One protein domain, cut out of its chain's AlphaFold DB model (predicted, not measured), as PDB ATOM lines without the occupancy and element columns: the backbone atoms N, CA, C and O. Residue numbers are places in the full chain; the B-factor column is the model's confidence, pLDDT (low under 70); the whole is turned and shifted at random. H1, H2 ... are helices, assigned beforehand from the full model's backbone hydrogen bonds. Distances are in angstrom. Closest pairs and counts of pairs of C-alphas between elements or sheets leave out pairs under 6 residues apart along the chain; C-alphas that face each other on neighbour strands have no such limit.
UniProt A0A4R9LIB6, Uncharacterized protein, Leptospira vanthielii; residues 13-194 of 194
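This is residues 13 to 194 of the 194 residues of an uncharacterized protein of Leptospira vanthielii (UniProt A0A4R9LIB6). The longest helix, H4, edges a loose up-and-down bundle, H2 to H6, each helix running against the one before; H6 packs on H2, H3 and H5, and H1 lies crosswise at one end, touching no helix. The printed part has 182 residues, with six named helices, H1 to H6, and no named strand: all helix. The whole is loose, with radius of gyration of the C-alphas 20.0 A, and spans 65 by 34 by 25 A.

Find C-alpha 98 at (251.159, 128.638, 147.389); H4 runs 50.1 A to residue 131. H3 is residues 59 to 86, H6 165 to 193, ending at (236.567, 130.661, 198.787), H5 138 to 161, H2 25 to 49, H1 13 to 22.

H4 and H3 are a hairpin; their closest C-alphas, 115 and 66, are 5.8 A apart. H6, the hub, touches H3, closest at C-alphas 166 and 76, 5.1 A. Every O i to N i+4 pair is within hydrogen-bond range in H1 and H6.

The printed part has no cut; H3 to H4 is a long link. Residues 124 to 141 are under pLDDT 70.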
ATOM      1  N   GLU A  13     258.049 147.140 142.822       77.50
ATOM      2  CA  GLU A  13     257.674 148.509 143.224       77.50
ATOM      3  C   GLU A  13     256.578 149.098 142.328       77.50
ATOM      4  O   GLU A  13     255.603 149.672 142.807       77.50
ATOM      5  N   GLN A  14     256.698 148.897 141.015       71.56
ATOM      6  CA  GLN A  14     255.699 149.348 140.045       71.56
ATOM      7  C   GLN A  14     254.380 148.605 140.242       71.56
ATOM      8  O   GLN A  14     253.315 149.205 140.129       71.56
ATOM      9  N   PHE A  15     254.452 147.320 140.594       70.31
ATOM     10  CA  PHE A  15     253.298 146.542 141.008       70.31
ATOM     11  C   PHE A  15     252.631 147.106 142.268       70.31
ATOM     12  O   PHE A  15     251.415 147.261 142.260       70.31
ATOM     13  N   ILE A  16     253.388 147.446 143.318       72.94
ATOM     14  CA  ILE A  16     252.839 148.025 144.557       72.94
ATOM     15  C   ILE A  16     252.139 149.357 144.259       72.94
ATOM     16  O   ILE A  16     250.988 149.536 144.646       72.94
ATOM     17  N   LEU A  17     252.772 150.241 143.486       74.56
ATOM     18  CA  LEU A  17     252.189 151.528 143.090       74.56
ATOM     19  C   LEU A  17     250.941 151.363 142.214       74.56
ATOM     20  O   LEU A  17     249.942 152.062 142.393       74.56
ATOM     21  N   LEU A  18     250.964 150.420 141.267       68.75
ATOM     22  CA  LEU A  18     249.795 150.077 140.457       68.75
ATOM     23  C   LEU A  18     248.696 149.462 141.325       68.75
ATOM     24  O   LEU A  18     247.535 149.804 141.136       68.75
ATOM     25  N   LYS A  19     249.036 148.619 142.302       67.38
ATOM     26  CA  LYS A  19     248.088 148.040 143.253       67.38
ATOM     27  C   LYS A  19     247.451 149.114 144.127       67.38
ATOM     28  O   LYS A  19     246.240 149.087 144.276       67.38
ATOM     29  N   GLU A  20     248.203 150.082 144.640       70.00
ATOM     30  CA  GLU A  20     247.645 151.222 145.383       70.00
ATOM     31  C   GLU A  20     246.725 152.075 144.503       70.00
ATOM     32  O   GLU A  20     245.626 152.440 144.914       70.00
ATOM     33  N   LYS A  21     247.121 152.321 143.249       67.31
ATOM     34  CA  LYS A  21     246.343 153.108 142.280       67.31
ATOM     35  C   LYS A  21     245.079 152.389 141.786       67.31
ATOM     36  O   LYS A  21     244.074 153.037 141.499       67.31
ATOM     37  N   TYR A  22     245.126 151.059 141.669       62.25
ATOM     38  CA  TYR A  22     244.016 150.189 141.260       62.25
ATOM     39  C   TYR A  22     243.272 149.546 142.437       62.25
ATOM     40  O   TYR A  22     242.272 148.869 142.183       62.25
ATOM     41  N   ARG A  23     243.664 149.801 143.699       59.56
ATOM     42  CA  ARG A  23     242.823 149.644 144.901       59.56
ATOM     43  C   ARG A  23     241.688 150.663 144.767       59.56
ATOM     44  O   ARG A  23     241.630 151.705 145.407       59.56
ATOM     45  N   THR A  24     240.822 150.424 143.791       55.25
ATOM     46  CA  THR A  24     239.769 151.341 143.401       55.25
ATOM     47  C   THR A  24     238.849 151.513 144.595       55.25
ATOM     48  O   THR A  24     238.358 150.522 145.140       55.25
ATOM     49  N   SER A  25     238.573 152.774 144.940       58.59
ATOM     50  CA  SER A  25     237.574 153.223 145.926       58.59
ATOM     51  C   SER A  25     236.262 152.411 145.898       58.59
ATOM     52  O   SER A  25     235.613 152.254 146.930       58.59
ATOM     53  N   LYS A  26     235.930 151.796 144.749       64.94
ATOM     54  CA  LYS A  26     234.817 150.860 144.542       64.94
ATOM     55  C   LYS A  26     234.677 149.770 145.617       64.94
ATOM     56  O   LYS A  26     233.553 149.531 146.044       64.94
ATOM     57  N   TYR A  27     235.757 149.097 146.031       75.12
ATOM     58  CA  TYR A  27     235.651 147.995 147.008       75.12
ATOM     59  C   TYR A  27     235.941 148.422 148.444       75.12
ATOM     60  O   TYR A  27     235.401 147.815 149.358       75.12
ATOM     61  N   ILE A  28     236.697 149.505 148.652       80.94
ATOM     62  CA  ILE A  28     237.080 149.974 149.993       80.94
ATOM     63  C   ILE A  28     235.837 150.317 150.820       80.94
ATOM     64  O   ILE A  28     235.630 149.760 151.892       80.94
ATOM     65  N   HIS A  29     234.960 151.187 150.307       85.94
ATOM     66  CA  HIS A  29     233.759 151.585 151.050       85.94
ATOM     67  C   HIS A  29     232.775 150.431 151.242       85.94
ATOM     68  O   HIS A  29     232.117 150.346 152.275       85.94
ATOM     69  N   HIS A  30     232.685 149.539 150.256       88.44
ATOM     70  CA  HIS A  30     231.834 148.360 150.338       88.44
ATOM     71  C   HIS A  30     232.317 147.393 151.426       88.44
ATOM     72  O   HIS A  30     231.527 146.944 152.250       88.44
ATOM     73  N   ASP A  31     233.615 147.108 151.460       89.81
ATOM     74  CA  ASP A  31     234.215 146.167 152.401       89.81
ATOM     75  C   ASP A  31     234.228 146.714 153.831       89.81
ATOM     76  O   ASP A  31     233.871 145.997 154.764       89.81
ATOM     77  N   VAL A  32     234.537 148.003 154.002       91.50
ATOM     78  CA  VAL A  32     234.402 148.700 155.292       91.50
ATOM     79  C   VAL A  32     232.940 148.725 155.740       91.50
ATOM     80  O   VAL A  32     232.649 148.476 156.907       91.50
ATOM     81  N   GLY A  33     232.000 148.974 154.822       92.62
ATOM     82  CA  GLY A  33     230.568 148.919 155.110       92.62
ATOM     83  C   GLY A  33     230.120 147.534 155.582       92.62
ATOM     84  O   GLY A  33     229.413 147.426 156.582       92.62
ATOM     85  N   LEU A  34     230.573 146.469 154.913       93.50
ATOM     86  CA  LEU A  34     230.310 145.092 155.333       93.50
ATOM     87  C   LEU A  34     230.930 144.776 156.695       93.50
ATOM     88  O   LEU A  34     230.247 144.184 157.527       93.50
ATOM     89  N   ALA A  35     232.171 145.196 156.944       94.19
ATOM     90  CA  ALA A  35     232.818 145.028 158.243       94.19
ATOM     91  C   ALA A  35     232.016 145.734 159.349       94.19
ATOM     92  O   ALA A  35     231.627 145.119 160.330       94.19
ATOM     93  N   LEU A  36     231.598 146.987 159.143       95.44
ATOM     94  CA  LEU A  36     230.747 147.703 160.102       95.44
ATOM     95  C   LEU A  36     229.402 147.006 160.364       95.44
ATOM     96  O   LEU A  36     228.936 146.977 161.508       95.44
ATOM     97  N   ILE A  37     228.768 146.442 159.333       96.62
ATOM     98  CA  ILE A  37     227.527 145.668 159.488       96.62
ATOM     99  C   ILE A  37     227.791 144.410 160.320       96.62
ATOM    100  O   ILE A  37     227.057 144.145 161.275       96.62
ATOM    101  N   VAL A  38     228.845 143.656 159.996       94.81
ATOM    102  CA  VAL A  38     229.251 142.450 160.730       94.81
ATOM    103  C   VAL A  38     229.569 142.784 162.186       94.81
ATOM    104  O   VAL A  38     228.992 142.159 163.079       94.81
ATOM    105  N   PHE A  39     230.369 143.822 162.435       94.38
ATOM    106  CA  PHE A  39     230.676 144.339 163.766       94.38
ATOM    107  C   PHE A  39     229.415 144.642 164.564       94.38
ATOM    108  O   PHE A  39     229.282 144.245 165.724       94.38
ATOM    109  N   SER A  40     228.472 145.350 163.939       94.69
ATOM    110  CA  SER A  40     227.226 145.777 164.572       94.69
ATOM    111  C   SER A  40     226.360 144.578 164.942       94.69
ATOM    112  O   SER A  40     225.865 144.503 166.068       94.69
ATOM    113  N   ILE A  41     226.221 143.609 164.032       93.94
ATOM    114  CA  ILE A  41     225.474 142.372 164.276       93.94
ATOM    115  C   ILE A  41     226.128 141.576 165.405       93.94
ATOM    116  O   ILE A  41     225.449 141.208 166.361       93.94
ATOM    117  N   LEU A  42     227.437 141.333 165.345       91.31
ATOM    118  CA  LEU A  42     228.140 140.540 166.355       91.31
ATOM    119  C   LEU A  42     228.152 141.227 167.723       91.31
ATOM    120  O   LEU A  42     227.932 140.568 168.743       91.31
ATOM    121  N   SER A  43     228.316 142.548 167.764       90.38
ATOM    122  CA  SER A  43     228.206 143.342 168.992       90.38
ATOM    123  C   SER A  43     226.796 143.281 169.575       90.38
ATOM    124  O   SER A  43     226.634 143.053 170.776       90.38
ATOM    125  N   PHE A  44     225.767 143.408 168.730       91.81
ATOM    126  CA  PHE A  44     224.372 143.271 169.140       91.81
ATOM    127  C   PHE A  44     224.077 141.872 169.686       91.81
ATOM    128  O   PHE A  44     223.503 141.753 170.766       91.81
ATOM    129  N   LEU A  45     224.508 140.809 168.999       86.88
ATOM    130  CA  LEU A  45     224.345 139.428 169.459       86.88
ATOM    131  C   LEU A  45     225.069 139.203 170.795       86.88
ATOM    132  O   LEU A  45     224.478 138.669 171.735       86.88
ATOM    133  N   THR A  46     226.308 139.679 170.919       83.56
ATOM    134  CA  THR A  46     227.097 139.592 172.158       83.56
ATOM    135  C   THR A  46     226.398 140.311 173.314       83.56
ATOM    136  O   THR A  46     226.315 139.781 174.423       83.56
ATOM    137  N   TYR A  47     225.835 141.496 173.066       85.06
ATOM    138  CA  TYR A  47     225.060 142.244 174.055       85.06
ATOM    139  C   TYR A  47     223.735 141.548 174.408       85.06
ATOM    140  O   TYR A  47     223.401 141.407 175.585       85.06
ATOM    141  N   ARG A  48     222.994 141.062 173.408       81.94
ATOM    142  CA  ARG A  48     221.656 140.471 173.565       81.94
ATOM    143  C   ARG A  48     221.678 139.118 174.266       81.94
ATOM    144  O   ARG A  48     220.761 138.815 175.035       81.94
ATOM    145  N   TYR A  49     222.694 138.307 173.982       72.94
ATOM    146  CA  TYR A  49     222.831 136.938 174.483       72.94
ATOM    147  C   TYR A  49     223.850 136.795 175.619       72.94
ATOM    148  O   TYR A  49     224.065 135.680 176.102       72.94
ATOM    149  N   ARG A  50     224.388 137.913 176.126       65.50
ATOM    150  CA  ARG A  50     225.258 138.013 177.318       65.50
ATOM    151  C   ARG A  50     224.748 137.218 178.534       65.50
ATOM    152  O   ARG A  50     225.536 136.867 179.404       65.50
ATOM    153  N   ILE A  51     223.442 136.931 178.581       48.09
ATOM    154  CA  ILE A  51     222.742 136.222 179.661       48.09
ATOM    155  C   ILE A  51     222.710 134.692 179.459       48.09
ATOM    156  O   ILE A  51     222.759 133.969 180.444       48.09
ATOM    157  N   LYS A  52     222.697 134.166 178.222       48.69
ATOM    158  CA  LYS A  52     222.542 132.711 177.964       48.69
ATOM    159  C   LYS A  52     223.832 131.977 177.589       48.69
ATOM    160  O   LYS A  52     223.961 130.800 177.906       48.69
ATOM    161  N   TYR A  53     224.821 132.652 176.994       47.91
ATOM    162  CA  TYR A  53     226.138 132.039 176.727       47.91
ATOM    163  C   TYR A  53     226.916 131.700 178.006       47.91
ATOM    164  O   TYR A  53     227.875 130.934 177.972       47.91
ATOM    165  N   ASN A  54     226.486 132.255 179.140       50.31
ATOM    166  CA  ASN A  54     227.128 132.061 180.424       50.31
ATOM    167  C   ASN A  54     226.861 130.683 181.049       50.31
ATOM    168  O   ASN A  54     227.646 130.283 181.897       50.31
ATOM    169  N   GLU A  55     225.823 129.935 180.683       49.94
ATOM    170  CA  GLU A  55     225.430 128.788 181.518       49.94
ATOM    171  C   GLU A  55     226.011 127.430 181.100       49.94
ATOM    172  O   GLU A  55     226.024 126.517 181.921       49.94
ATOM    173  N   ILE A  56     226.520 127.240 179.874       49.22
ATOM    174  CA  ILE A  56     226.772 125.868 179.378       49.22
ATOM    175  C   ILE A  56     227.990 125.775 178.446       49.22
ATOM    176  O   ILE A  56     227.876 125.424 177.275       49.22
ATOM    177  N   ILE A  57     229.197 126.044 178.947       60.00
ATOM    178  CA  ILE A  57     230.425 125.621 178.248       60.00
ATOM    179  C   ILE A  57     231.258 124.768 179.201       60.00
ATOM    180  O   ILE A  57     232.008 125.269 180.036       60.00
ATOM    181  N   LEU A  58     231.100 123.446 179.066       60.44
ATOM    182  CA  LEU A  58     231.946 122.446 179.717       60.44
ATOM    183  C   LEU A  58     233.399 122.594 179.242       60.44
ATOM    184  O   LEU A  58     233.687 123.165 178.194       60.44
ATOM    185  N   ARG A  59     234.348 122.041 179.995       61.81
ATOM    186  CA  ARG A  59     235.783 122.112 179.675       61.81
ATOM    187  C   ARG A  59     236.131 121.575 178.276       61.81
ATOM    188  O   ARG A  59     236.965 122.165 177.597       61.81
ATOM    189  N   SER A  60     235.472 120.502 177.838       62.28
ATOM    190  CA  SER A  60     235.569 119.966 176.469       62.28
ATOM    191  C   SER A  60     235.152 120.994 175.415       62.28
ATOM    192  O   SER A  60     235.762 121.089 174.352       62.28
ATOM    193  N   ASN A  61     234.155 121.812 175.744       80.75
ATOM    194  CA  ASN A  61     233.594 122.807 174.845       80.75
ATOM    195  C   ASN A  61     234.526 124.019 174.707       80.75
ATOM    196  O   ASN A  61     234.498 124.670 173.671       80.75
ATOM    197  N   LEU A  62     235.396 124.299 175.689       85.81
ATOM    198  CA  LEU A  62     236.385 125.380 175.585       85.81
ATOM    199  C   LEU A  62     237.516 125.037 174.609       85.81
ATOM    200  O   LEU A  62     237.905 125.875 173.800       85.81
ATOM    201  N   TYR A  63     238.021 123.800 174.654       89.19
ATOM    202  CA  TYR A  63     239.018 123.338 173.687       89.19
ATOM    203  C   TYR A  63     238.428 123.280 172.274       89.19
ATOM    204  O   TYR A  63     239.047 123.770 171.333       89.19
ATOM    205  N   ALA A  64     237.200 122.761 172.137       91.06
ATOM    206  CA  ALA A  64     236.475 122.760 170.869       91.06
ATOM    207  C   ALA A  64     236.243 124.183 170.334       91.06
ATOM    208  O   ALA A  64     236.474 124.427 169.154       91.06
ATOM    209  N   LEU A  65     235.863 125.135 171.195       91.06
ATOM    210  CA  LEU A  65     235.720 126.546 170.827       91.06
ATOM    211  C   LEU A  65     237.052 127.147 170.366       91.06
ATOM    212  O   LEU A  65     237.084 127.864 169.370       91.06
ATOM    213  N   GLY A  66     238.151 126.839 171.060       93.62
ATOM    214  CA  GLY A  66     239.490 127.259 170.659       93.62
ATOM    215  C   GLY A  66     239.859 126.723 169.276       93.62
ATOM    216  O   GLY A  66     240.208 127.504 168.399       93.62
ATOM    217  N   LEU A  67     239.710 125.415 169.042       94.88
ATOM    218  CA  LEU A  67     239.974 124.813 167.731       94.88
ATOM    219  C   LEU A  67     239.078 125.386 166.631       94.88
ATOM    220  O   LEU A  67     239.586 125.740 165.574       94.88
ATOM    221  N   PHE A  68     237.779 125.541 166.894       95.06
ATOM    222  CA  PHE A  68     236.848 126.185 165.970       95.06
ATOM    223  C   PHE A  68     237.315 127.596 165.604       95.06
ATOM    224  O   PHE A  68     237.335 127.952 164.431       95.06
ATOM    225  N   THR A  69     237.759 128.372 166.595       94.88
ATOM    226  CA  THR A  69     238.284 129.726 166.390       94.88
ATOM    227  C   THR A  69     239.519 129.717 165.486       94.88
ATOM    228  O   THR A  69     239.620 130.538 164.575       94.88
ATOM    229  N   VAL A  70     240.440 128.765 165.677       96.81
ATOM    230  CA  VAL A  70     241.617 128.612 164.808       96.81
ATOM    231  C   VAL A  70     241.217 128.227 163.390       96.81
ATOM    232  O   VAL A  70     241.649 128.874 162.440       96.81
ATOM    233  N   THR A  71     240.369 127.209 163.228       96.06
ATOM    234  CA  THR A  71     239.887 126.772 161.913       96.06
ATOM    235  C   THR A  71     239.184 127.908 161.182       96.06
ATOM    236  O   THR A  71     239.439 128.117 159.999       96.06
ATOM    237  N   PHE A  72     238.350 128.671 161.887       95.88
ATOM    238  CA  PHE A  72     237.659 129.812 161.312       95.88
ATOM    239  C   PHE A  72     238.624 130.945 160.945       95.88
ATOM    240  O   PHE A  72     238.459 131.549 159.894       95.88
ATOM    241  N   THR A  73     239.679 131.175 161.735       96.38
ATOM    242  CA  THR A  73     240.728 132.149 161.389       96.38
ATOM    243  C   THR A  73     241.481 131.741 160.121       96.38
ATOM    244  O   THR A  73     241.670 132.548 159.219       96.38
ATOM    245  N   ILE A  74     241.871 130.471 159.995       96.25
ATOM    246  CA  ILE A  74     242.519 129.977 158.771       96.25
ATOM    247  C   ILE A  74     241.561 130.110 157.582       96.25
ATOM    248  O   ILE A  74     241.956 130.575 156.517       96.25
ATOM    249  N   PHE A  75     240.292 129.738 157.766       95.31
ATOM    250  CA  PHE A  75     239.266 129.880 156.739       95.31
ATOM    251  C   PHE A  75     239.070 131.340 156.311       95.31
ATOM    252  O   PHE A  75     239.003 131.599 155.111       95.31
ATOM    253  N   SER A  76     239.016 132.290 157.255       95.06
ATOM    254  CA  SER A  76     238.864 133.713 156.942       95.06
ATOM    255  C   SER A  76     240.028 134.215 156.096       95.06
ATOM    256  O   SER A  76     239.797 134.859 155.079       95.06
ATOM    257  N   GLU A  77     241.260 133.851 156.452       93.19
ATOM    258  CA  GLU A  77     242.446 134.249 155.692       93.19
ATOM    259  C   GLU A  77     242.495 133.607 154.297       93.19
ATOM    260  O   GLU A  77     242.788 134.283 153.311       93.19
ATOM    261  N   ILE A  78     242.136 132.322 154.172       92.94
ATOM    262  CA  ILE A  78     242.007 131.662 152.863       92.94
ATOM    263  C   ILE A  78     240.974 132.406 152.008       92.94
ATOM    264  O   ILE A  78     241.246 132.746 150.858       92.94
ATOM    265  N   ALA A  79     239.795 132.691 152.562       91.81
ATOM    266  CA  ALA A  79     238.730 133.378 151.844       91.81
ATOM    267  C   ALA A  79     239.141 134.791 151.398       91.81
ATOM    268  O   ALA A  79     238.802 135.191 150.283       91.81
ATOM    269  N   VAL A  80     239.908 135.518 152.216       89.69
ATOM    270  CA  VAL A  80     240.480 136.827 151.863       89.69
ATOM    271  C   VAL A  80     241.443 136.701 150.686       89.69
ATOM    272  O   VAL A  80     241.270 137.405 149.695       89.69
ATOM    273  N   ILE A  81     242.377 135.744 150.721       88.00
ATOM    274  CA  ILE A  81     243.317 135.502 149.615       88.00
ATOM    275  C   ILE A  81     242.567 135.214 148.309       88.00
ATOM    276  O   ILE A  81     242.865 135.815 147.278       88.00
ATOM    277  N   PHE A  82     241.570 134.324 148.337       88.19
ATOM    278  CA  PHE A  82     240.790 133.985 147.142       88.19
ATOM    279  C   PHE A  82     239.929 135.153 146.647       88.19
ATOM    280  O   PHE A  82     239.812 135.365 145.438       88.19
ATOM    281  N   ARG A  83     239.340 135.936 147.557       87.00
ATOM    282  CA  ARG A  83     238.596 137.156 147.215       87.00
ATOM    283  C   ARG A  83     239.504 138.154 146.503       87.00
ATOM    284  O   ARG A  83     239.136 138.660 145.444       87.00
ATOM    285  N   ASP A  84     240.678 138.412 147.061       81.81
ATOM    286  CA  ASP A  84     241.627 139.399 146.550       81.81
ATOM    287  C   ASP A  84     242.255 138.916 145.227       81.81
ATOM    288  O   ASP A  84     242.435 139.699 144.292       81.81
ATOM    289  N   TYR A  85     242.469 137.604 145.076       80.38
ATOM    290  CA  TYR A  85     242.834 136.970 143.804       80.38
ATOM    291  C   TYR A  85     241.774 137.186 142.723       80.38
ATOM    292  O   TYR A  85     242.090 137.689 141.645       80.38
ATOM    293  N   ASN A  86     240.503 136.914 143.025       82.19
ATOM    294  CA  ASN A  86     239.396 137.111 142.083       82.19
ATOM    295  C   ASN A  86     239.165 138.587 141.726       82.19
ATOM    296  O   ASN A  86     238.647 138.897 140.653       82.19
ATOM    297  N   ARG A  87     239.562 139.511 142.604       79.62
ATOM    298  CA  ARG A  87     239.546 140.959 142.339       79.62
ATOM    299  C   ARG A  87     240.723 141.433 141.488       79.62
ATOM    300  O   ARG A  87     240.761 142.604 141.114       79.62
ATOM    301  N   GLY A  88     241.652 140.538 141.153       72.31
ATOM    302  CA  GLY A  88     242.846 140.858 140.386       72.31
ATOM    303  C   GLY A  88     243.879 141.647 141.188       72.31
ATOM    304  O   GLY A  88     244.711 142.312 140.582       72.31
ATOM    305  N   GLU A  89     243.847 141.591 142.526       72.88
ATOM    306  CA  GLU A  89     244.824 142.270 143.397       72.88
ATOM    307  C   GLU A  89     246.178 141.554 143.472       72.88
ATOM    308  O   GLU A  89     247.137 142.089 144.040       72.88
ATOM    309  N   TYR A  90     246.258 140.345 142.912       67.69
ATOM    310  CA  TYR A  90     247.501 139.611 142.713       67.69
ATOM    311  C   TYR A  90     247.967 139.773 141.261       67.69
ATOM    312  O   TYR A  90     247.134 139.782 140.348       67.69
ATOM    313  N   PRO A  91     249.277 139.939 141.015       62.16
ATOM    314  CA  PRO A  91     249.782 140.022 139.658       62.16
ATOM    315  C   PRO A  91     249.593 138.679 138.959       62.16
ATOM    316  O   PRO A  91     249.810 137.628 139.550       62.16
ATOM    317  N   HIS A  92     249.267 138.722 137.670       62.56
ATOM    318  CA  HIS A  92     249.109 137.533 136.828       62.56
ATOM    319  C   HIS A  92     250.379 136.663 136.735       62.56
ATOM    320  O   HIS A  92     250.285 135.504 136.364       62.56
ATOM    321  N   TRP A  93     251.553 137.220 137.061       57.75
ATOM    322  CA  TRP A  93     252.846 136.527 137.112       57.75
ATOM    323  C   TRP A  93     253.240 136.050 138.517       57.75
ATOM    324  O   TRP A  93     254.231 135.336 138.665       57.75
ATOM    325  N   ALA A  94     252.506 136.437 139.567       61.28
ATOM    326  CA  ALA A  94     252.669 135.823 140.881       61.28
ATOM    327  C   ALA A  94     251.900 134.501 140.905       61.28
ATOM    328  O   ALA A  94     250.859 134.373 141.544       61.28
ATOM    329  N   ASP A  95     252.466 133.498 140.241       56.59
ATOM    330  CA  ASP A  95     251.964 132.120 140.168       56.59
ATOM    331  C   ASP A  95     251.947 131.378 141.520       56.59
ATOM    332  O   ASP A  95     251.697 130.176 141.583       56.59
ATOM    333  N   SER A  96     252.202 132.050 142.644       65.50
ATOM    334  CA  SER A  96     252.337 131.389 143.941       65.50
ATOM    335  C   SER A  96     251.326 131.878 144.971       65.50
ATOM    336  O   SER A  96     251.690 132.341 146.047       65.50
ATOM    337  N   LEU A  97     250.034 131.613 144.725       77.12
ATOM    338  CA  LEU A  97     249.061 131.462 145.826       77.12
ATOM    339  C   LEU A  97     249.566 130.462 146.887       77.12
ATOM    340  O   LEU A  97     249.205 130.551 148.057       77.12
ATOM    341  N   GLY A  98     250.464 129.552 146.493       80.81
ATOM    342  CA  GLY A  98     251.159 128.638 147.389       80.81
ATOM    343  C   GLY A  98     251.941 129.315 148.520       80.81
ATOM    344  O   GLY A  98     251.945 128.772 149.620       80.81
ATOM    345  N   ILE A  99     252.554 130.492 148.313       82.88
ATOM    346  CA  ILE A  99     253.316 131.166 149.383       82.88
ATOM    347  C   ILE A  99     252.375 131.655 150.500       82.88
ATOM    348  O   ILE A  99     252.581 131.243 151.645       82.88
ATOM    349  N   PRO A 100     251.320 132.451 150.215       84.56
ATOM    350  CA  PRO A 100     250.314 132.803 151.215       84.56
ATOM    351  C   PRO A 100     249.692 131.578 151.890       84.56
ATOM    352  O   PRO A 100     249.596 131.531 153.112       84.56
ATOM    353  N   ILE A 101     249.334 130.540 151.128       87.00
ATOM    354  CA  ILE A 101     248.725 129.324 151.688       87.00
ATOM    355  C   ILE A 101     249.681 128.615 152.660       87.00
ATOM    356  O   ILE A 101     249.264 128.192 153.739       87.00
ATOM    357  N   PHE A 102     250.971 128.515 152.328       88.81
ATOM    358  CA  PHE A 102     251.960 127.909 153.220       88.81
ATOM    359  C   PHE A 102     252.159 128.728 154.503       88.81
ATOM    360  O   PHE A 102     252.271 128.159 155.591       88.81
ATOM    361  N   GLN A 103     252.124 130.060 154.409       89.12
ATOM    362  CA  GLN A 103     252.136 130.937 155.584       89.12
ATOM    363  C   GLN A 103     250.926 130.679 156.495       89.12
ATOM    364  O   GLN A 103     251.086 130.630 157.715       89.12
ATOM    365  N   LEU A 104     249.739 130.431 155.928       92.00
ATOM    366  CA  LEU A 104     248.542 130.097 156.708       92.00
ATOM    367  C   LEU A 104     248.641 128.748 157.422       92.00
ATOM    368  O   LEU A 104     248.131 128.618 158.534       92.00
ATOM    369  N   LEU A 105     249.328 127.761 156.839       92.00
ATOM    370  CA  LEU A 105     249.595 126.492 157.524       92.00
ATOM    371  C   LEU A 105     250.456 126.708 158.773       92.00
ATOM    372  O   LEU A 105     250.125 126.201 159.847       92.00
ATOM    373  N   ILE A 106     251.524 127.501 158.655       95.00
ATOM    374  CA  ILE A 106     252.389 127.849 159.791       95.00
ATOM    375  C   ILE A 106     251.592 128.616 160.850       95.00
ATOM    376  O   ILE A 106     251.650 128.270 162.033       95.00
ATOM    377  N   LEU A 107     250.806 129.615 160.438       94.06
ATOM    378  CA  LEU A 107     249.933 130.377 161.332       94.06
ATOM    379  C   LEU A 107     248.955 129.458 162.073       94.06
ATOM    380  O   LEU A 107     248.804 129.571 163.287       94.06
ATOM    381  N   GLY A 108     248.345 128.506 161.366       95.25
ATOM    382  CA  GLY A 108     247.447 127.516 161.945       95.25
ATOM    383  C   GLY A 108     248.117 126.664 163.020       95.25
ATOM    384  O   GLY A 108     247.564 126.507 164.107       95.25
ATOM    385  N   ILE A 109     249.335 126.176 162.767       96.75
ATOM    386  CA  ILE A 109     250.123 125.428 163.760       96.75
ATOM    387  C   ILE A 109     250.393 126.294 164.996       96.75
ATOM    388  O   ILE A 109     250.160 125.848 166.121       96.75
ATOM    389  N   ILE A 110     250.830 127.542 164.800       97.19
ATOM    390  CA  ILE A 110     251.087 128.489 165.895       97.19
ATOM    391  C   ILE A 110     249.814 128.716 166.718       97.19
ATOM    392  O   ILE A 110     249.856 128.663 167.947       97.19
ATOM    393  N   MET A 111     248.669 128.911 166.064       96.12
ATOM    394  CA  MET A 111     247.389 129.130 166.734       96.12
ATOM    395  C   MET A 111     246.882 127.886 167.477       96.12
ATOM    396  O   MET A 111     246.355 128.009 168.582       96.12
ATOM    397  N   ILE A 112     247.083 126.679 166.939       96.69
ATOM    398  CA  ILE A 112     246.769 125.430 167.652       96.69
ATOM    399  C   ILE A 112     247.625 125.320 168.917       96.69
ATOM    400  O   ILE A 112     247.094 125.084 170.003       96.69
ATOM    401  N   ILE A 113     248.938 125.546 168.800       96.50
ATOM    402  CA  ILE A 113     249.852 125.562 169.950       96.50
ATOM    403  C   ILE A 113     249.395 126.612 170.967       96.50
ATOM    404  O   ILE A 113     249.367 126.336 172.165       96.50
ATOM    405  N   TRP A 114     248.962 127.786 170.509       95.94
ATOM    406  CA  TRP A 114     248.442 128.850 171.363       95.94
ATOM    407  C   TRP A 114     247.206 128.419 172.161       95.94
ATOM    408  O   TRP A 114     247.157 128.625 173.379       95.94
ATOM    409  N   VAL A 115     246.234 127.767 171.512       94.69
ATOM    410  CA  VAL A 115     245.048 127.197 172.176       94.69
ATOM    411  C   VAL A 115     245.459 126.133 173.192       94.69
ATOM    412  O   VAL A 115     244.969 126.155 174.325       94.69
ATOM    413  N   ILE A 116     246.380 125.233 172.831       93.25
ATOM    414  CA  ILE A 116     246.893 124.192 173.731       93.25
ATOM    415  C   ILE A 116     247.562 124.822 174.955       93.25
ATOM    416  O   ILE A 116     247.259 124.417 176.074       93.25
ATOM    417  N   ILE A 117     248.416 125.834 174.775       91.19
ATOM    418  CA  ILE A 117     249.096 126.535 175.871       91.19
ATOM    419  C   ILE A 117     248.076 127.179 176.811       91.19
ATOM    420  O   ILE A 117     248.157 126.974 178.021       91.19
ATOM    421  N   HIS A 118     247.087 127.909 176.290       89.31
ATOM    422  CA  HIS A 118     246.089 128.589 177.125       89.31
ATOM    423  C   HIS A 118     245.206 127.601 177.895       89.31
ATOM    424  O   HIS A 118     244.976 127.778 179.095       89.31
ATOM    425  N   ASN A 119     244.785 126.510 177.251       87.44
ATOM    426  CA  ASN A 119     244.061 125.437 177.930       87.44
ATOM    427  C   ASN A 119     244.949 124.722 178.956       87.44
ATOM    428  O   ASN A 119     244.504 124.455 180.072       87.44
ATOM    429  N   TYR A 120     246.214 124.447 178.634       85.00
ATOM    430  CA  TYR A 120     247.157 123.806 179.548       85.00
ATOM    431  C   TYR A 120     247.430 124.673 180.776       85.00
ATOM    432  O   TYR A 120     247.350 124.166 181.896       85.00
ATOM    433  N   LEU A 121     247.691 125.972 180.600       80.00
ATOM    434  CA  LEU A 121     247.871 126.923 181.697       80.00
ATOM    435  C   LEU A 121     246.647 126.934 182.616       80.00
ATOM    436  O   LEU A 121     246.805 126.868 183.835       80.00
ATOM    437  N   TYR A 122     245.438 126.881 182.054       74.69
ATOM    438  CA  TYR A 122     244.214 126.678 182.825       74.69
ATOM    439  C   TYR A 122     244.219 125.339 183.593       74.69
ATOM    440  O   TYR A 122     244.049 125.331 184.813       74.69
ATOM    441  N   THR A 123     244.506 124.208 182.932       71.69
ATOM    442  CA  THR A 123     244.525 122.872 183.569       71.69
ATOM    443  C   THR A 123     245.565 122.741 184.688       71.69
ATOM    444  O   THR A 123     245.311 122.144 185.733       71.69
ATOM    445  N   LYS A 124     246.759 123.308 184.499       67.62
ATOM    446  CA  LYS A 124     247.849 123.269 185.475       67.62
ATOM    447  C   LYS A 124     247.531 124.153 186.671       67.62
ATOM    448  O   LYS A 124     247.898 123.803 187.794       67.62
ATOM    449  N   THR A 125     246.824 125.259 186.438       60.75
ATOM    450  CA  THR A 125     246.294 126.104 187.508       60.75
ATOM    451  C   THR A 125     245.356 125.291 188.402       60.75
ATOM    452  O   THR A 125     245.547 125.327 189.613       60.75
ATOM    453  N   GLU A 126     244.476 124.441 187.848       56.38
ATOM    454  CA  GLU A 126     243.637 123.521 188.650       56.38
ATOM    455  C   GLU A 126     244.457 122.630 189.592       56.38
ATOM    456  O   GLU A 126     244.139 122.510 190.769       56.38
ATOM    457  N   ARG A 127     245.536 122.014 189.090       55.22
ATOM    458  CA  ARG A 127     246.348 121.075 189.884       55.22
ATOM    459  C   ARG A 127     247.204 121.782 190.928       55.22
ATOM    460  O   ARG A 127     247.365 121.283 192.039       55.22
ATOM    461  N   LYS A 128     247.769 122.947 190.590       51.25
ATOM    462  CA  LYS A 128     248.568 123.730 191.540       51.25
ATOM    463  C   LYS A 128     247.701 124.389 192.607       51.25
ATOM    464  O   LYS A 128     248.232 124.630 193.691       51.25
ATOM    465  N   LEU A 129     246.422 124.693 192.346       50.81
ATOM    466  CA  LEU A 129     245.504 125.347 193.297       50.81
ATOM    467  C   LEU A 129     245.447 124.640 194.663       50.81
ATOM    468  O   LEU A 129     245.327 125.323 195.669       50.81
ATOM    469  N   ILE A 130     245.751 123.345 194.723       52.34
ATOM    470  CA  ILE A 130     245.781 122.536 195.952       52.34
ATOM    471  C   ILE A 130     246.988 122.840 196.890       52.34
ATOM    472  O   ILE A 130     246.943 122.466 198.053       52.34
ATOM    473  N   LYS A 131     248.071 123.518 196.450       50.50
ATOM    474  CA  LYS A 131     249.369 123.538 197.192       50.50
ATOM    475  C   LYS A 131     250.032 124.893 197.545       50.50
ATOM    476  O   LYS A 131     251.180 124.902 197.967       50.50
ATOM    477  N   LEU A 132     249.394 126.047 197.370       48.25
ATOM    478  CA  LEU A 132     250.026 127.382 197.524       48.25
ATOM    479  C   LEU A 132     249.038 128.414 198.124       48.25
ATOM    480  O   LEU A 132     247.821 128.252 198.035       48.25
ATOM    481  N   SER A 133     249.528 129.505 198.712       54.62
ATOM    482  CA  SER A 133     248.657 130.535 199.300       54.62
ATOM    483  C   SER A 133     247.787 131.244 198.242       54.62
ATOM    484  O   SER A 133     248.139 131.334 197.061       54.62
ATOM    485  N   ILE A 134     246.599 131.682 198.666       54.94
ATOM    486  CA  ILE A 134     245.469 132.136 197.833       54.94
ATOM    487  C   ILE A 134     245.723 133.502 197.153       54.94
ATOM    488  O   ILE A 134     245.184 133.763 196.081       54.94
ATOM    489  N   SER A 135     246.601 134.338 197.721       52.25
ATOM    490  CA  SER A 135     246.788 135.750 197.337       52.25
ATOM    491  C   SER A 135     247.563 135.972 196.020       52.25
ATOM    492  O   SER A 135     247.134 136.739 195.162       52.25
ATOM    493  N   ASN A 136     248.658 135.241 195.769       52.06
ATOM    494  CA  ASN A 136     249.578 135.566 194.657       52.06
ATOM    495  C   ASN A 136     249.174 134.997 193.277       52.06
ATOM    496  O   ASN A 136     249.881 135.200 192.291       52.06
ATOM    497  N   ARG A 137     248.073 134.241 193.170       49.91
ATOM    498  CA  ARG A 137     247.785 133.400 191.983       49.91
ATOM    499  C   ARG A 137     246.849 134.014 190.948       49.91
ATOM    500  O   ARG A 137     246.934 133.665 189.774       49.91
ATOM    501  N   ILE A 138     245.948 134.899 191.367       50.69
ATOM    502  CA  ILE A 138     244.941 135.535 190.494       50.69
ATOM    503  C   ILE A 138     245.530 136.741 189.772       50.69
ATOM    504  O   ILE A 138     245.110 137.069 188.663       50.69
ATOM    505  N   PHE A 139     246.560 137.342 190.368       53.09
ATOM    506  CA  PHE A 139     247.194 138.555 189.872       53.09
ATOM    507  C   PHE A 139     247.953 138.364 188.549       53.09
ATOM    508  O   PHE A 139     248.267 139.343 187.890       53.09
ATOM    509  N   LEU A 140     248.233 137.126 188.120       56.50
ATOM    510  CA  LEU A 140     249.019 136.872 186.904       56.50
ATOM    511  C   LEU A 140     248.178 136.402 185.708       56.50
ATOM    512  O   LEU A 140     248.396 136.860 184.592       56.50
ATOM    513  N   ILE A 141     247.195 135.516 185.909       62.09
ATOM    514  CA  ILE A 141     246.476 134.878 184.785       62.09
ATOM    515  C   ILE A 141     245.270 135.706 184.326       62.09
ATOM    516  O   ILE A 141     245.047 135.850 183.124       62.09
ATOM    517  N   SER A 142     244.502 136.276 185.260       72.06
ATOM    518  CA  SER A 142     243.337 137.107 184.919       72.06
ATOM    519  C   SER A 142     243.751 138.366 184.134       72.06
ATOM    520  O   SER A 142     243.167 138.613 183.077       72.06
ATOM    521  N   PRO A 143     244.811 139.107 184.529       82.25
ATOM    522  CA  PRO A 143     245.274 140.256 183.749       82.25
ATOM    523  C   PRO A 143     245.846 139.882 182.381       82.25
ATOM    524  O   PRO A 143     245.598 140.602 181.422       82.25
ATOM    525  N   TRP A 144     246.546 138.747 182.256       85.81
ATOM    526  CA  TRP A 144     247.083 138.281 180.970       85.81
ATOM    527  C   TRP A 144     245.980 138.002 179.940       85.81
ATOM    528  O   TRP A 144     246.055 138.459 178.802       85.81
ATOM    529  N   ILE A 145     244.917 137.299 180.343       87.00
ATOM    530  CA  ILE A 145     243.794 136.994 179.443       87.00
ATOM    531  C   ILE A 145     243.028 138.270 179.083       87.00
ATOM    532  O   ILE A 145     242.632 138.442 177.930       87.00
ATOM    533  N   LEU A 146     242.843 139.185 180.040       86.12
ATOM    534  CA  LEU A 146     242.241 140.494 179.776       86.12
ATOM    535  C   LEU A 146     243.085 141.319 178.800       86.12
ATOM    536  O   LEU A 146     242.532 141.927 177.889       86.12
ATOM    537  N   PHE A 147     244.408 141.295 178.953       91.44
ATOM    538  CA  PHE A 147     245.342 141.968 178.060       91.44
ATOM    539  C   PHE A 147     245.255 141.429 176.628       91.44
ATOM    540  O   PHE A 147     245.058 142.211 175.699       91.44
ATOM    541  N   ILE A 148     245.304 140.106 176.430       93.19
ATOM    542  CA  ILE A 148     245.154 139.521 175.086       93.19
ATOM    543  C   ILE A 148     243.763 139.814 174.513       93.19
ATOM    544  O   ILE A 148     243.632 140.132 173.331       93.19
ATOM    545  N   SER A 149     242.714 139.750 175.335       90.56
ATOM    546  CA  SER A 149     241.365 140.106 174.894       90.56
ATOM    547  C   SER A 149     241.293 141.563 174.433       90.56
ATOM    548  O   SER A 149     240.656 141.835 173.420       90.56
ATOM    549  N   LEU A 150     241.955 142.489 175.134       93.69
ATOM    550  CA  LEU A 150     242.023 143.897 174.750       93.69
ATOM    551  C   LEU A 150     242.776 144.078 173.429       93.69
ATOM    552  O   LEU A 150     242.285 144.777 172.547       93.69
ATOM    553  N   ILE A 151     243.915 143.402 173.254       96.12
ATOM    554  CA  ILE A 151     244.637 143.384 171.972       96.12
ATOM    555  C   ILE A 151     243.724 142.883 170.854       96.12
ATOM    556  O   ILE A 151     243.681 143.475 169.783       96.12
ATOM    557  N   THR A 152     242.954 141.823 171.101       95.06
ATOM    558  CA  THR A 152     242.047 141.249 170.097       95.06
ATOM    559  C   THR A 152     240.932 142.226 169.713       95.06
ATOM    560  O   THR A 152     240.561 142.309 168.546       95.06
ATOM    561  N   VAL A 153     240.428 143.012 170.669       93.44
ATOM    562  CA  VAL A 153     239.475 144.101 170.397       93.44
ATOM    563  C   VAL A 153     240.119 145.189 169.537       93.44
ATOM    564  O   VAL A 153     239.516 145.638 168.568       93.44
ATOM    565  N   VAL A 154     241.358 145.582 169.835       96.44
ATOM    566  CA  VAL A 154     242.099 146.549 169.008       96.44
ATOM    567  C   VAL A 154     242.304 146.011 167.585       96.44
ATOM    568  O   VAL A 154     242.066 146.733 166.620       96.44
ATOM    569  N   LEU A 155     242.660 144.731 167.437       95.19
ATOM    570  CA  LEU A 155     242.787 144.070 166.132       95.19
ATOM    571  C   LEU A 155     241.463 144.036 165.359       95.19
ATOM    572  O   LEU A 155     241.472 144.223 164.146       95.19
ATOM    573  N   SER A 156     240.329 143.864 166.041       95.19
ATOM    574  CA  SER A 156     239.002 143.950 165.417       95.19
ATOM    575  C   SER A 156     238.766 145.329 164.788       95.19
ATOM    576  O   SER A 156     238.351 145.402 163.634       95.19
ATOM    577  N   PHE A 157     239.137 146.423 165.466       95.00
ATOM    578  CA  PHE A 157     239.053 147.767 164.879       95.00
ATOM    579  C   PHE A 157     239.978 147.955 163.670       95.00
ATOM    580  O   PHE A 157     239.574 148.580 162.690       95.00
ATOM    581  N   PHE A 158     241.184 147.378 163.694       95.12
ATOM    582  CA  PHE A 158     242.056 147.362 162.514       95.12
ATOM    583  C   PHE A 158     241.438 146.576 161.348       95.12
ATOM    584  O   PHE A 158     241.525 147.019 160.205       95.12
ATOM    585  N   CYS A 159     240.759 145.456 161.618       93.44
ATOM    586  CA  CYS A 159     240.059 144.691 160.582       93.44
ATOM    587  C   CYS A 159     238.922 145.500 159.949       93.44
ATOM    588  O   CYS A 159     238.758 145.457 158.732       93.44
ATOM    589  N   ILE A 160     238.177 146.275 160.744       93.81
ATOM    590  CA  ILE A 160     237.135 147.181 160.237       93.81
ATOM    591  C   ILE A 160     237.747 148.262 159.347       93.81
ATOM    592  O   ILE A 160     237.228 148.523 158.264       93.81
ATOM    593  N   TYR A 161     238.856 148.863 159.785       92.69
ATOM    594  CA  TYR A 161     239.564 149.887 159.017       92.69
ATOM    595  C   TYR A 161     240.031 149.368 157.647       92.69
ATOM    596  O   TYR A 161     239.861 150.054 156.643       92.69
ATOM    597  N   GLU A 162     240.539 148.134 157.585       89.44
ATOM    598  CA  GLU A 162     240.926 147.474 156.327       89.44
ATOM    599  C   GLU A 162     239.737 146.870 155.546       89.44
ATOM    600  O   GLU A 162     239.921 146.361 154.441       89.44
ATOM    601  N   GLY A 163     238.514 146.884 156.093       90.12
ATOM    602  CA  GLY A 163     237.338 146.255 155.474       90.12
ATOM    603  C   GLY A 163     237.379 144.720 155.453       90.12
ATOM    604  O   GLY A 163     236.705 144.063 154.654       90.12
ATOM    605  N   ASN A 164     238.176 144.098 156.320       91.94
ATOM    606  CA  ASN A 164     238.293 142.647 156.391       91.94
ATOM    607  C   ASN A 164     237.238 142.037 157.329       91.94
ATOM    608  O   ASN A 164     237.535 141.595 158.440       91.94
ATOM    609  N   TYR A 165     235.995 141.993 156.849       93.56
ATOM    610  CA  TYR A 165     234.843 141.520 157.622       93.56
ATOM    611  C   TYR A 165     234.945 140.047 158.067       93.56
ATOM    612  O   TYR A 165     234.399 139.690 159.106       93.56
ATOM    613  N   LEU A 166     235.642 139.174 157.326       94.25
ATOM    614  CA  LEU A 166     235.799 137.763 157.719       94.25
ATOM    615  C   LEU A 166     236.807 137.605 158.857       94.25
ATOM    616  O   LEU A 166     236.523 136.903 159.827       94.25
ATOM    617  N   THR A 167     237.962 138.268 158.771       93.94
ATOM    618  CA  THR A 167     238.949 138.250 159.861       93.94
ATOM    619  C   THR A 167     238.395 138.951 161.105       93.94
ATOM    620  O   THR A 167     238.659 138.528 162.229       93.94
ATOM    621  N   GLU A 168     237.524 139.943 160.930       94.56
ATOM    622  CA  GLU A 168     236.793 140.557 162.034       94.56
ATOM    623  C   GLU A 168     235.883 139.558 162.778       94.56
ATOM    624  O   GLU A 168     235.907 139.501 164.010       94.56
ATOM    625  N   MET A 169     235.140 138.701 162.059       94.12
ATOM    626  CA  MET A 169     234.378 137.604 162.681       94.12
ATOM    627  C   MET A 169     235.297 136.673 163.490       94.12
ATOM    628  O   MET A 169     234.960 136.287 164.614       94.12
ATOM    629  N   SER A 170     236.487 136.362 162.963       94.94
ATOM    630  CA  SER A 170     237.506 135.580 163.672       94.94
ATOM    631  C   SER A 170     237.929 136.256 164.983       94.94
ATOM    632  O   SER A 170     238.028 135.583 166.014       94.94
ATOM    633  N   CYS A 171     238.097 137.586 165.003       94.75
ATOM    634  CA  CYS A 171     238.370 138.336 166.234       94.75
ATOM    635  C   CYS A 171     237.255 138.170 167.279       94.75
ATOM    636  O   CYS A 171     237.556 137.979 168.458       94.75
ATOM    637  N   PHE A 172     235.979 138.177 166.881       92.56
ATOM    638  CA  PHE A 172     234.866 137.941 167.811       92.56
ATOM    639  C   PHE A 172     234.866 136.528 168.399       92.56
ATOM    640  O   PHE A 172     234.567 136.358 169.587       92.56
ATOM    641  N   PHE A 173     235.233 135.511 167.617       93.25
ATOM    642  CA  PHE A 173     235.402 134.155 168.144       93.25
ATOM    643  C   PHE A 173     236.559 134.073 169.144       93.25
ATOM    644  O   PHE A 173     236.387 133.495 170.218       93.25
ATOM    645  N   TRP A 174     237.680 134.749 168.878       94.81
ATOM    646  CA  TRP A 174     238.782 134.866 169.838       94.81
ATOM    647  C   TRP A 174     238.372 135.590 171.123       94.81
ATOM    648  O   TRP A 174     238.639 135.088 172.216       94.81
ATOM    649  N   ILE A 175     237.671 136.723 171.026       91.75
ATOM    650  CA  ILE A 175     237.131 137.443 172.192       91.75
ATOM    651  C   ILE A 175     236.201 136.525 172.994       91.75
ATOM    652  O   ILE A 175     236.305 136.453 174.219       91.75
ATOM    653  N   SER A 176     235.340 135.769 172.312       89.00
ATOM    654  CA  SER A 176     234.435 134.802 172.944       89.00
ATOM    655  C   SER A 176     235.203 133.685 173.655       89.00
ATOM    656  O   SER A 176     234.867 133.328 174.787       89.00
ATOM    657  N   TYR A 177     236.260 133.156 173.039       91.38
ATOM    658  CA  TYR A 177     237.145 132.165 173.645       91.38
ATOM    659  C   TYR A 177     237.829 132.709 174.911       91.38
ATOM    660  O   TYR A 177     237.746 132.084 175.972       91.38
ATOM    661  N   TYR A 178     238.434 133.901 174.846       90.75
ATOM    662  CA  TYR A 178     239.106 134.519 175.995       90.75
ATOM    663  C   TYR A 178     238.135 134.894 177.121       90.75
ATOM    664  O   TYR A 178     238.448 134.687 178.297       90.75
ATOM    665  N   ALA A 179     236.937 135.384 176.789       85.62
ATOM    666  CA  ALA A 179     235.895 135.681 177.767       85.62
ATOM    667  C   ALA A 179     235.462 134.420 178.533       85.62
ATOM    668  O   ALA A 179     235.368 134.448 179.764       85.62
ATOM    669  N   ASN A 180     235.271 133.300 177.829       86.06
ATOM    670  CA  ASN A 180     234.926 132.019 178.446       86.06
ATOM    671  C   ASN A 180     236.064 131.454 179.302       86.06
ATOM    672  O   ASN A 180     235.818 131.001 180.423       86.06
ATOM    673  N   LEU A 181     237.310 131.541 178.827       86.44
ATOM    674  CA  LEU A 181     238.492 131.152 179.599       86.44
ATOM    675  C   LEU A 181     238.564 131.941 180.921       86.44
ATOM    676  O   LEU A 181     238.707 131.349 181.991       86.44
ATOM    677  N   ASN A 182     238.391 133.266 180.865       83.31
ATOM    678  CA  ASN A 182     238.399 134.132 182.047       83.31
ATOM    679  C   ASN A 182     237.243 133.813 183.011       83.31
ATOM    680  O   ASN A 182     237.434 133.754 184.227       83.31
ATOM    681  N   LYS A 183     236.040 133.563 182.483       80.12
ATOM    682  CA  LYS A 183     234.871 133.216 183.297       80.12
ATOM    683  C   LYS A 183     235.089 131.927 184.084       80.12
ATOM    684  O   LYS A 183     234.884 131.923 185.296       80.12
ATOM    685  N   GLN A 184     235.562 130.868 183.429       79.69
ATOM    686  CA  GLN A 184     235.815 129.591 184.101       79.69
ATOM    687  C   GLN A 184     236.876 129.715 185.204       79.69
ATOM    688  O   GLN A 184     236.781 129.044 186.233       79.69
ATOM    689  N   ILE A 185     237.876 130.585 185.019       78.44
ATOM    690  CA  ILE A 185     238.871 130.893 186.057       78.44
ATOM    691  C   ILE A 185     238.202 131.567 187.264       78.44
ATOM    692  O   ILE A 185     238.450 131.157 188.399       78.44
ATOM    693  N   LYS A 186     237.320 132.551 187.036       77.19
ATOM    694  CA  LYS A 186     236.586 133.258 188.102       77.19
ATOM    695  C   LYS A 186     235.602 132.358 188.858       77.19
ATOM    696  O   LYS A 186     235.582 132.379 190.082       77.19
ATOM    697  N   GLU A 187     234.812 131.544 188.159       77.19
ATOM    698  CA  GLU A 187     233.842 130.634 188.794       77.19
ATOM    699  C   GLU A 187     234.518 129.617 189.711       77.19
ATOM    700  O   GLU A 187     234.045 129.347 190.814       77.19
ATOM    701  N   LYS A 188     235.654 129.070 189.274       71.94
ATOM    702  CA  LYS A 188     236.448 128.155 190.097       71.94
ATOM    703  C   LYS A 188     237.021 128.829 191.326       71.94
ATOM    704  O   LYS A 188     237.089 128.199 192.373       71.94
ATOM    705  N   TRP A 189     237.425 130.087 191.201       68.62
ATOM    706  CA  TRP A 189     237.899 130.857 192.338       68.62
ATOM    707  C   TRP A 189     236.800 131.064 193.384       68.62
ATOM    708  O   TRP A 189     237.033 130.774 194.553       68.62
ATOM    709  N   ASN A 190     235.592 131.449 192.958       71.56
ATOM    710  CA  ASN A 190     234.455 131.607 193.868       71.56
ATOM    711  C   ASN A 190     234.168 130.309 194.642       71.56
ATOM    712  O   ASN A 190     234.000 130.362 195.852       71.56
ATOM    713  N   LYS A 191     234.211 129.149 193.968       73.56
ATOM    714  CA  LYS A 191     234.026 127.826 194.599       73.56
ATOM    715  C   LYS A 191     235.121 127.420 195.593       73.56
ATOM    716  O   LYS A 191     234.902 126.491 196.352       73.56
ATOM    717  N   LEU A 192     236.310 128.019 195.529       68.31
ATOM    718  CA  LEU A 192     237.416 127.716 196.448       68.31
ATOM    719  C   LEU A 192     237.406 128.601 197.700       68.31
ATOM    720  O   LEU A 192     238.105 128.284 198.658       68.31
ATOM    721  N   ILE A 193     236.695 129.729 197.659       67.62
ATOM    722  CA  ILE A 193     236.567 130.661 198.787       67.62
ATOM    723  C   ILE A 193     235.346 130.340 199.649       67.62
ATOM    724  O   ILE A 193     235.395 130.575 200.854       67.62
ATOM    725  N   THR A 194     234.269 129.847 199.034       63.31
ATOM    726  CA  THR A 194     233.066 129.349 199.719       63.31
ATOM    727  C   THR A 194     233.294 127.966 200.300       63.31
ATOM    728  O   THR A 194     232.909 127.753 201.465       63.31
TER     729      THR A 194